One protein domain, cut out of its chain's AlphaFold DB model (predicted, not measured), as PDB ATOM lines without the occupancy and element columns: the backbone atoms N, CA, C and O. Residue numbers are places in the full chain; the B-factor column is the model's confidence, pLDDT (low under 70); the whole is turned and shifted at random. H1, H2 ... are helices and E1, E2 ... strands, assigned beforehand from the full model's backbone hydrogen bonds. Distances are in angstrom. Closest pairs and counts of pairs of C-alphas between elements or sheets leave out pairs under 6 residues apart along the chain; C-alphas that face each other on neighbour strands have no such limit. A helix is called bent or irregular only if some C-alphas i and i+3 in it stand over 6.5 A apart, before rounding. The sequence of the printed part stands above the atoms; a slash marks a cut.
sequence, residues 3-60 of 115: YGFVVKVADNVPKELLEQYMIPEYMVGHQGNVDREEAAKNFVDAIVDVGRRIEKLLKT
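What this domain is: This is residues 3 to 60 of the 115 residues of an uncharacterized protein of Acyrthosiphon pisum (UniProt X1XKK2). A small two-stranded antiparallel ribbon, E1 and E2, has the long helix H2 packed lengthwise along one of its faces through residues 38 to 47, and H2 then runs on well past the ribbon. The short helix H1 sits beyond the ribbon, near the far end of H2, where Leu 17 comes closest to Leu 57. H2 makes most of the length of the domain. The printed part has 58 residues with two named helices and two named strands, in the order E1, H1, E2, H2, and the class is mostly helix. The whole is loose, with a radius of gyration of the C-alphas of 13.0 A, and elongated, spanning 39 by 20 by 15 A.

How they stand to each other: The sheet has the order E1 - E2, where E1 is residues 3 to 5 and E2 is residues 28 to 31. The two are antiparallel, with 179 degrees between their directions. The C-alphas of Gly 4 and Gly 29 face each other at 4.3 A. N 30 and O 3, at 2.8 A, and N 28 and O 5, at 2.9 A, are within hydrogen-bond range. The helix H2, residues 36 to 58, comes nearest to both strands at Phe 43. Its C-alpha is 6.0 A from that of His 30, the closest pair of E2 and H2. It is 6.4 A from that of Tyr 3, the closest pair of E1 and H2. The helix H1, residues 15 to 20, is close to H2 but not clearly touching it, with the closest C-alphas, those of Leu 17 and Leu 57, 7.7 A apart. Their lines are about perpendicular, but only just, at 72 degrees. In H1 and H2 every O i to N i+4 pair is within hydrogen-bond range.

Where its parts are: E1 begins at C-alpha 3, (-45.231, -32.294, 22.615), and measures 7.2 A from first to last C-alpha. E2 measures 10.1 A and H1 8.6 A. H2 measures 33.5 A, from C-alpha 36 at (-35.326, -34.638, 24.599) to C-alpha 58 at (-53.689, -19.589, 1.019). No helix is bent or irregular.

The domain as a whole: The two C-alphas farthest apart are those of Asn 12, in the link from E1 to H1, and Val 34, in the link from E2 to H2, at 40.4 A. The link from E2 to H2 is tight, those from E1 to H1 and from H1 to E2 are short, and no link is long. The printed part has no cut. The mean pLDDT of the printed part is 89.0. Residues 31 to 34, of which 31 belongs to E2, are under 70.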
ATOM      1  N   TYR A   3     -44.700 -33.477  23.271       88.06
ATOM      2  CA  TYR A   3     -45.231 -32.294  22.615       88.06
ATOM      3  C   TYR A   3     -46.390 -32.708  21.725       88.06
ATOM      4  O   TYR A   3     -46.446 -33.844  21.251       88.06
ATOM      5  N   GLY A   4     -47.307 -31.790  21.481       90.56
ATOM      6  CA  GLY A   4     -48.337 -32.005  20.490       90.56
ATOM      7  C   GLY A   4     -49.064 -30.723  20.162       90.56
ATOM      8  O   GLY A   4     -49.050 -29.769  20.941       90.56
ATOM      9  N   PHE A   5     -49.669 -30.701  18.986       93.44
ATOM     10  CA  PHE A   5     -50.481 -29.587  18.531       93.44
ATOM     11  C   PHE A   5     -51.709 -30.104  17.789       93.44
ATOM     12  O   PHE A   5     -51.762 -31.255  17.356       93.44
ATOM     13  N   VAL A   6     -52.704 -29.236  17.669       94.06
ATOM     14  CA  VAL A   6     -53.887 -29.450  16.840       94.06
ATOM     15  C   VAL A   6     -54.090 -28.199  16.002       94.06
ATOM     16  O   VAL A   6     -53.926 -27.083  16.505       94.06
ATOM     17  N   VAL A   7     -54.422 -28.371  14.726       94.19
ATOM     18  CA  VAL A   7     -54.829 -27.248  13.883       94.19
ATOM     19  C   VAL A   7     -56.313 -27.023  14.115       94.19
ATOM     20  O   VAL A   7     -57.129 -27.898  13.841       94.19
ATOM     21  N   LYS A   8     -56.667 -25.852  14.647       93.12
ATOM     22  CA  LYS A   8     -58.064 -25.446  14.782       93.12
ATOM     23  C   LYS A   8     -58.456 -24.616  13.570       93.12
ATOM     24  O   LYS A   8     -57.914 -23.532  13.364       93.12
ATOM     25  N   VAL A   9     -59.407 -25.126  12.804       90.94
ATOM     26  CA  VAL A   9     -59.935 -24.471  11.610       90.94
ATOM     27  C   VAL A   9     -61.317 -23.889  11.928       90.94
ATOM     28  O   VAL A   9     -62.003 -24.375  12.826       90.94
ATOM     29  N   ALA A  10     -61.700 -22.800  11.262       90.06
ATOM     30  CA  ALA A  10     -63.047 -22.249  11.379       90.06
ATOM     31  C   ALA A  10     -64.075 -23.154  10.679       90.06
ATOM     32  O   ALA A  10     -63.766 -23.751   9.648       90.06
ATOM     33  N   ASP A  11     -65.304 -23.204  11.200       87.81
ATOM     34  CA  ASP A  11     -66.364 -24.117  10.730       87.81
ATOM     35  C   ASP A  11     -66.720 -23.949   9.242       87.81
ATOM     36  O   ASP A  11     -67.267 -24.852   8.616       87.81
ATOM     37  N   ASN A  12     -66.428 -22.780   8.667       84.25
ATOM     38  CA  ASN A  12     -66.735 -22.435   7.283       84.25
ATOM     39  C   ASN A  12     -65.631 -22.809   6.281       84.25
ATOM     40  O   ASN A  12     -65.778 -22.509   5.096       84.25
ATOM     41  N   VAL A  13     -64.529 -23.420   6.720       88.31
ATOM     42  CA  VAL A  13     -63.482 -23.903   5.815       88.31
ATOM     43  C   VAL A  13     -63.877 -25.281   5.269       88.31
ATOM     44  O   VAL A  13     -64.122 -26.193   6.060       88.31
ATOM     45  N   PRO A  14     -63.928 -25.465   3.937       88.94
ATOM     46  CA  PRO A  14     -64.226 -26.762   3.331       88.94
ATOM     47  C   PRO A  14     -63.245 -27.858   3.768       88.94
ATOM     48  O   PRO A  14     -62.027 -27.668   3.703       88.94
ATOM     49  N   LYS A  15     -63.759 -29.026   4.167       91.12
ATOM     50  CA  LYS A  15     -62.931 -30.164   4.609       91.12
ATOM     51  C   LYS A  15     -62.096 -30.744   3.478       91.12
ATOM     52  O   LYS A  15     -60.960 -31.152   3.693       91.12
ATOM     53  N   GLU A  16     -62.626 -30.695   2.264       91.50
ATOM     54  CA  GLU A  16     -61.965 -31.164   1.049       91.50
ATOM     55  C   GLU A  16     -60.635 -30.429   0.831       91.50
ATOM     56  O   GLU A  16     -59.656 -31.022   0.384       91.50
ATOM     57  N   LEU A  17     -60.567 -29.147   1.212       90.62
ATOM     58  CA  LEU A  17     -59.331 -28.372   1.165       90.62
ATOM     59  C   LEU A  17     -58.327 -28.830   2.230       90.62
ATOM     60  O   LEU A  17     -57.131 -28.909   1.958       90.62
ATOM     61  N   LEU A  18     -58.786 -29.158   3.437       92.94
ATOM     62  CA  LEU A  18     -57.906 -29.676   4.486       92.94
ATOM     63  C   LEU A  18     -57.304 -31.022   4.075       92.94
ATOM     64  O   LEU A  18     -56.098 -31.219   4.215       92.94
ATOM     65  N   GLU A  19     -58.113 -31.903   3.490       93.62
ATOM     66  CA  GLU A  19     -57.671 -33.191   2.951       93.62
ATOM     67  C   GLU A  19     -56.676 -33.013   1.797       93.62
ATOM     68  O   GLU A  19     -55.586 -33.589   1.825       93.62
ATOM     69  N   GLN A  20     -57.000 -32.154   0.825       94.00
ATOM     70  CA  GLN A  20     -56.147 -31.867  -0.330       94.00
ATOM     71  C   GLN A  20     -54.761 -31.350   0.081       94.00
ATOM     72  O   GLN A  20     -53.751 -31.747  -0.503       94.00
ATOM     73  N   TYR A  21     -54.703 -30.468   1.082       94.88
ATOM     74  CA  TYR A  21     -53.452 -29.887   1.577       94.88
ATOM     75  C   TYR A  21     -52.844 -30.670   2.747       94.88
ATOM     76  O   TYR A  21     -51.817 -30.255   3.289       94.88
ATOM     77  N   MET A  22     -53.429 -31.814   3.112       95.06
ATOM     78  CA  MET A  22     -52.998 -32.666   4.222       95.06
ATOM     79  C   MET A  22     -52.850 -31.886   5.540       95.06
ATOM     80  O   MET A  22     -51.858 -32.039   6.260       95.06
ATOM     81  N   ILE A  23     -53.799 -31.004   5.843       95.50
ATOM     82  CA  ILE A  23     -53.833 -30.233   7.088       95.50
ATOM     83  C   ILE A  23     -54.523 -31.095   8.158       95.50
ATOM     84  O   ILE A  23     -55.689 -31.449   7.989       95.50
ATOM     85  N   PRO A  24     -53.834 -31.465   9.252       93.56
ATOM     86  CA  PRO A  24     -54.387 -32.388  10.237       93.56
ATOM     87  C   PRO A  24     -55.353 -31.684  11.198       93.56
ATOM     88  O   PRO A  24     -54.969 -30.754  11.902       93.56
ATOM     89  N   GLU A  25     -56.579 -32.196  11.305       91.31
ATOM     90  CA  GLU A  25     -57.562 -31.770  12.321       91.31
ATOM     91  C   GLU A  25     -57.480 -32.591  13.623       91.31
ATOM     92  O   GLU A  25     -58.229 -32.371  14.574       91.31
ATOM     93  N   TYR A  26     -56.565 -33.558  13.683       88.94
ATOM     94  CA  TYR A  26     -56.316 -34.388  14.856       88.94
ATOM     95  C   TYR A  26     -55.049 -33.945  15.598       88.94
ATOM     96  O   TYR A  26     -54.222 -33.191  15.086       88.94
ATOM     97  N   MET A  27     -54.886 -34.437  16.829       89.44
ATOM     98  CA  MET A  27     -53.684 -34.185  17.621       89.44
ATOM     99  C   MET A  27     -52.458 -34.824  16.957       89.44
ATOM    100  O   MET A  27     -52.355 -36.048  16.871       89.44
ATOM    101  N   VAL A  28     -51.497 -33.999  16.555       88.44
ATOM    102  CA  VAL A  28     -50.181 -34.444  16.094       88.44
ATOM    103  C   VAL A  28     -49.272 -34.543  17.315       88.44
ATOM    104  O   VAL A  28     -48.877 -33.527  17.886       88.44
ATOM    105  N   GLY A  29     -49.006 -35.768  17.771       83.94
ATOM    106  CA  GLY A  29     -48.223 -36.043  18.975       83.94
ATOM    107  C   GLY A  29     -46.782 -36.449  18.669       83.94
ATOM    108  O   GLY A  29     -46.539 -37.327  17.848       83.94
ATOM    109  N   HIS A  30     -45.831 -35.865  19.397       80.19
ATOM    110  CA  HIS A  30     -44.414 -36.212  19.351       80.19
ATOM    111  C   HIS A  30     -43.951 -36.664  20.738       80.19
ATOM    112  O   HIS A  30     -43.856 -35.876  21.686       80.19
ATOM    113  N   GLN A  31     -43.676 -37.962  20.861       68.00
ATOM    114  CA  GLN A  31     -43.163 -38.572  22.082       68.00
ATOM    115  C   GLN A  31     -41.671 -38.858  21.922       68.00
ATOM    116  O   GLN A  31     -41.270 -39.635  21.062       68.00
ATOM    117  N   GLY A  32     -40.844 -38.253  22.778       61.50
ATOM    118  CA  GLY A  32     -39.428 -38.600  22.847       61.50
ATOM    119  C   GLY A  32     -39.256 -39.976  23.477       61.50
ATOM    120  O   GLY A  32     -39.429 -40.101  24.690       61.50
ATOM    121  N   ASN A  33     -38.938 -40.986  22.669       63.09
ATOM    122  CA  ASN A  33     -38.532 -42.304  23.162       63.09
ATOM    123  C   ASN A  33     -37.000 -42.452  23.266       63.09
ATOM    124  O   ASN A  33     -36.553 -43.470  23.783       63.09
ATOM    125  N   VAL A  34     -36.203 -41.472  22.808       61.75
ATOM    126  CA  VAL A  34     -34.735 -41.616  22.703       61.75
ATOM    127  C   VAL A  34     -33.967 -40.379  23.207       61.75
ATOM    128  O   VAL A  34     -33.075 -40.541  24.033       61.75
ATOM    129  N   ASP A  35     -34.358 -39.150  22.838       73.44
ATOM    130  CA  ASP A  35     -33.703 -37.905  23.292       73.44
ATOM    131  C   ASP A  35     -34.714 -36.740  23.424       73.44
ATOM    132  O   ASP A  35     -35.695 -36.645  22.678       73.44
ATOM    133  N   ARG A  36     -34.511 -35.849  24.404       74.69
ATOM    134  CA  ARG A  36     -35.326 -34.638  24.599       74.69
ATOM    135  C   ARG A  36     -35.158 -33.651  23.445       74.69
ATOM    136  O   ARG A  36     -36.157 -33.061  23.035       74.69
ATOM    137  N   GLU A  37     -33.937 -33.475  22.944       81.88
ATOM    138  CA  GLU A  37     -33.651 -32.523  21.863       81.88
ATOM    139  C   GLU A  37     -34.304 -32.962  20.551       81.88
ATOM    140  O   GLU A  37     -34.935 -32.160  19.861       81.88
ATOM    141  N   GLU A  38     -34.261 -34.261  20.260       83.38
ATOM    142  CA  GLU A  38     -34.908 -34.850  19.090       83.38
ATOM    143  C   GLU A  38     -36.435 -34.681  19.131       83.38
ATOM    144  O   GLU A  38     -37.056 -34.301  18.137       83.38
ATOM    145  N   ALA A  39     -37.057 -34.890  20.298       84.12
ATOM    146  CA  ALA A  39     -38.500 -34.717  20.458       84.12
ATOM    147  C   ALA A  39     -38.948 -33.264  20.224       84.12
ATOM    148  O   ALA A  39     -39.990 -33.035  19.609       84.12
ATOM    149  N   ALA A  40     -38.168 -32.292  20.708       87.94
ATOM    150  CA  ALA A  40     -38.434 -30.872  20.498       87.94
ATOM    151  C   ALA A  40     -38.238 -30.472  19.028       87.94
ATOM    152  O   ALA A  40     -39.081 -29.772  18.466       87.94
ATOM    153  N   LYS A  41     -37.170 -30.961  18.385       89.69
ATOM    154  CA  LYS A  41     -36.901 -30.716  16.965       89.69
ATOM    155  C   LYS A  41     -38.020 -31.254  16.073       89.69
ATOM    156  O   LYS A  41     -38.578 -30.497  15.288       89.69
ATOM    157  N   ASN A  42     -38.422 -32.512  16.267       89.75
ATOM    158  CA  ASN A  42     -39.498 -33.137  15.491       89.75
ATOM    159  C   ASN A  42     -40.835 -32.392  15.636       89.75
ATOM    160  O   ASN A  42     -41.589 -32.282  14.673       89.75
ATOM    161  N   PHE A  43     -41.120 -31.858  16.826       91.44
ATOM    162  CA  PHE A  43     -42.306 -31.036  17.059       91.44
ATOM    163  C   PHE A  43     -42.271 -29.720  16.272       91.44
ATOM    164  O   PHE A  43     -43.260 -29.365  15.629       91.44
ATOM    165  N   VAL A  44     -41.140 -29.007  16.291       94.00
ATOM    166  CA  VAL A  44     -40.979 -27.761  15.524       94.00
ATOM    167  C   VAL A  44     -41.050 -28.036  14.025       94.00
ATOM    168  O   VAL A  44     -41.773 -27.334  13.319       94.00
ATOM    169  N   ASP A  45     -40.371 -29.078  13.545       94.81
ATOM    170  CA  ASP A  45     -40.384 -29.465  12.133       94.81
ATOM    171  C   ASP A  45     -41.811 -29.779  11.653       94.81
ATOM    172  O   ASP A  45     -42.214 -29.326  10.581       94.81
ATOM    173  N   ALA A  46     -42.615 -30.465  12.473       94.38
ATOM    174  CA  ALA A  46     -44.012 -30.751  12.161       94.38
ATOM    175  C   ALA A  46     -44.894 -29.490  12.114       94.38
ATOM    176  O   ALA A  46     -45.725 -29.360  11.212       94.38
ATOM    177  N   ILE A  47     -44.705 -28.535  13.032       95.50
ATOM    178  CA  ILE A  47     -45.421 -27.247  12.991       95.50
ATOM    179  C   ILE A  47     -45.057 -26.470  11.725       95.50
ATOM    180  O   ILE A  47     -45.942 -25.947  11.046       95.50
ATOM    181  N   VAL A  48     -43.765 -26.390  11.399       97.38
ATOM    182  CA  VAL A  48     -43.282 -25.672  10.213       97.38
ATOM    183  C   VAL A  48     -43.833 -26.306   8.940       97.38
ATOM    184  O   VAL A  48     -44.260 -25.594   8.031       97.38
ATOM    185  N   ASP A  49     -43.860 -27.634   8.871       97.31
ATOM    186  CA  ASP A  49     -44.413 -28.352   7.732       97.31
ATOM    187  C   ASP A  49     -45.915 -28.085   7.546       97.31
ATOM    188  O   ASP A  49     -46.346 -27.719   6.451       97.31
ATOM    189  N   VAL A  50     -46.708 -28.144   8.621       97.00
ATOM    190  CA  VAL A  50     -48.131 -27.769   8.574       97.00
ATOM    191  C   VAL A  50     -48.312 -26.299   8.185       97.00
ATOM    192  O   VAL A  50     -49.159 -25.988   7.348       97.00
ATOM    193  N   GLY A  51     -47.479 -25.395   8.707       96.81
ATOM    194  CA  GLY A  51     -47.479 -23.983   8.320       96.81
ATOM    195  C   GLY A  51     -47.257 -23.783   6.817       96.81
ATOM    196  O   GLY A  51     -47.980 -23.016   6.184       96.81
ATOM    197  N   ARG A  52     -46.330 -24.534   6.211       98.06
ATOM    198  CA  ARG A  52     -46.088 -24.512   4.757       98.06
ATOM    199  C   ARG A  52     -47.264 -25.062   3.951       98.06
ATOM    200  O   ARG A  52     -47.525 -24.581   2.851       98.06
ATOM    201  N   ARG A  53     -47.975 -26.073   4.460       96.62
ATOM    202  CA  ARG A  53     -49.190 -26.606   3.815       96.62
ATOM    203  C   ARG A  53     -50.314 -25.567   3.813       96.62
ATOM    204  O   ARG A  53     -50.924 -25.343   2.770       96.62
ATOM    205  N   ILE A  54     -50.514 -24.875   4.936       95.00
ATOM    206  CA  ILE A  54     -51.470 -23.762   5.051       95.00
ATOM    207  C   ILE A  54     -51.070 -22.604   4.127       95.00
ATOM    208  O   ILE A  54     -51.912 -22.057   3.425       95.00
ATOM    209  N   GLU A  55     -49.786 -22.253   4.061       95.19
ATOM    210  CA  GLU A  55     -49.302 -21.214   3.145       95.19
ATOM    211  C   GLU A  55     -49.609 -21.556   1.678       95.19
ATOM    212  O   GLU A  55     -50.058 -20.696   0.923       95.19
ATOM    213  N   LYS A  56     -49.401 -22.816   1.271       94.69
ATOM    214  CA  LYS A  56     -49.747 -23.286  -0.080       94.69
ATOM    215  C   LYS A  56     -51.244 -23.172  -0.354       94.69
ATOM    216  O   LYS A  56     -51.601 -22.652  -1.406       94.69
ATOM    217  N   LEU A  57     -52.090 -23.591   0.590       92.62
ATOM    218  CA  LEU A  57     -53.542 -23.414   0.510       92.62
ATOM    219  C   LEU A  57     -53.888 -21.937   0.262       92.62
ATOM    220  O   LEU A  57     -54.559 -21.629  -0.718       92.62
ATOM    221  N   LEU A  58     -53.378 -21.023   1.094       90.25
ATOM    222  CA  LEU A  58     -53.689 -19.589   1.019       90.25
ATOM    223  C   LEU A  58     -53.185 -18.904  -0.261       90.25
ATOM    224  O   LEU A  58     -53.726 -17.876  -0.654       90.25
ATOM    225  N   LYS A  59     -52.159 -19.456  -0.918       91.12
ATOM    226  CA  LYS A  59     -51.635 -18.956  -2.202       91.12
ATOM    227  C   LYS A  59     -52.360 -19.524  -3.424       91.12
ATOM    228  O   LYS A  59     -51.978 -19.214  -4.553       91.12
ATOM    229  N   THR A  60     -53.369 -20.368  -3.230       89.00
ATOM    230  CA  THR A  60     -54.130 -20.942  -4.342       89.00
ATOM    231  C   THR A  60     -54.986 -19.867  -4.992       89.00
ATOM    232  O   THR A  60     -55.841 -19.271  -4.343       89.00
TER     233      THR A  60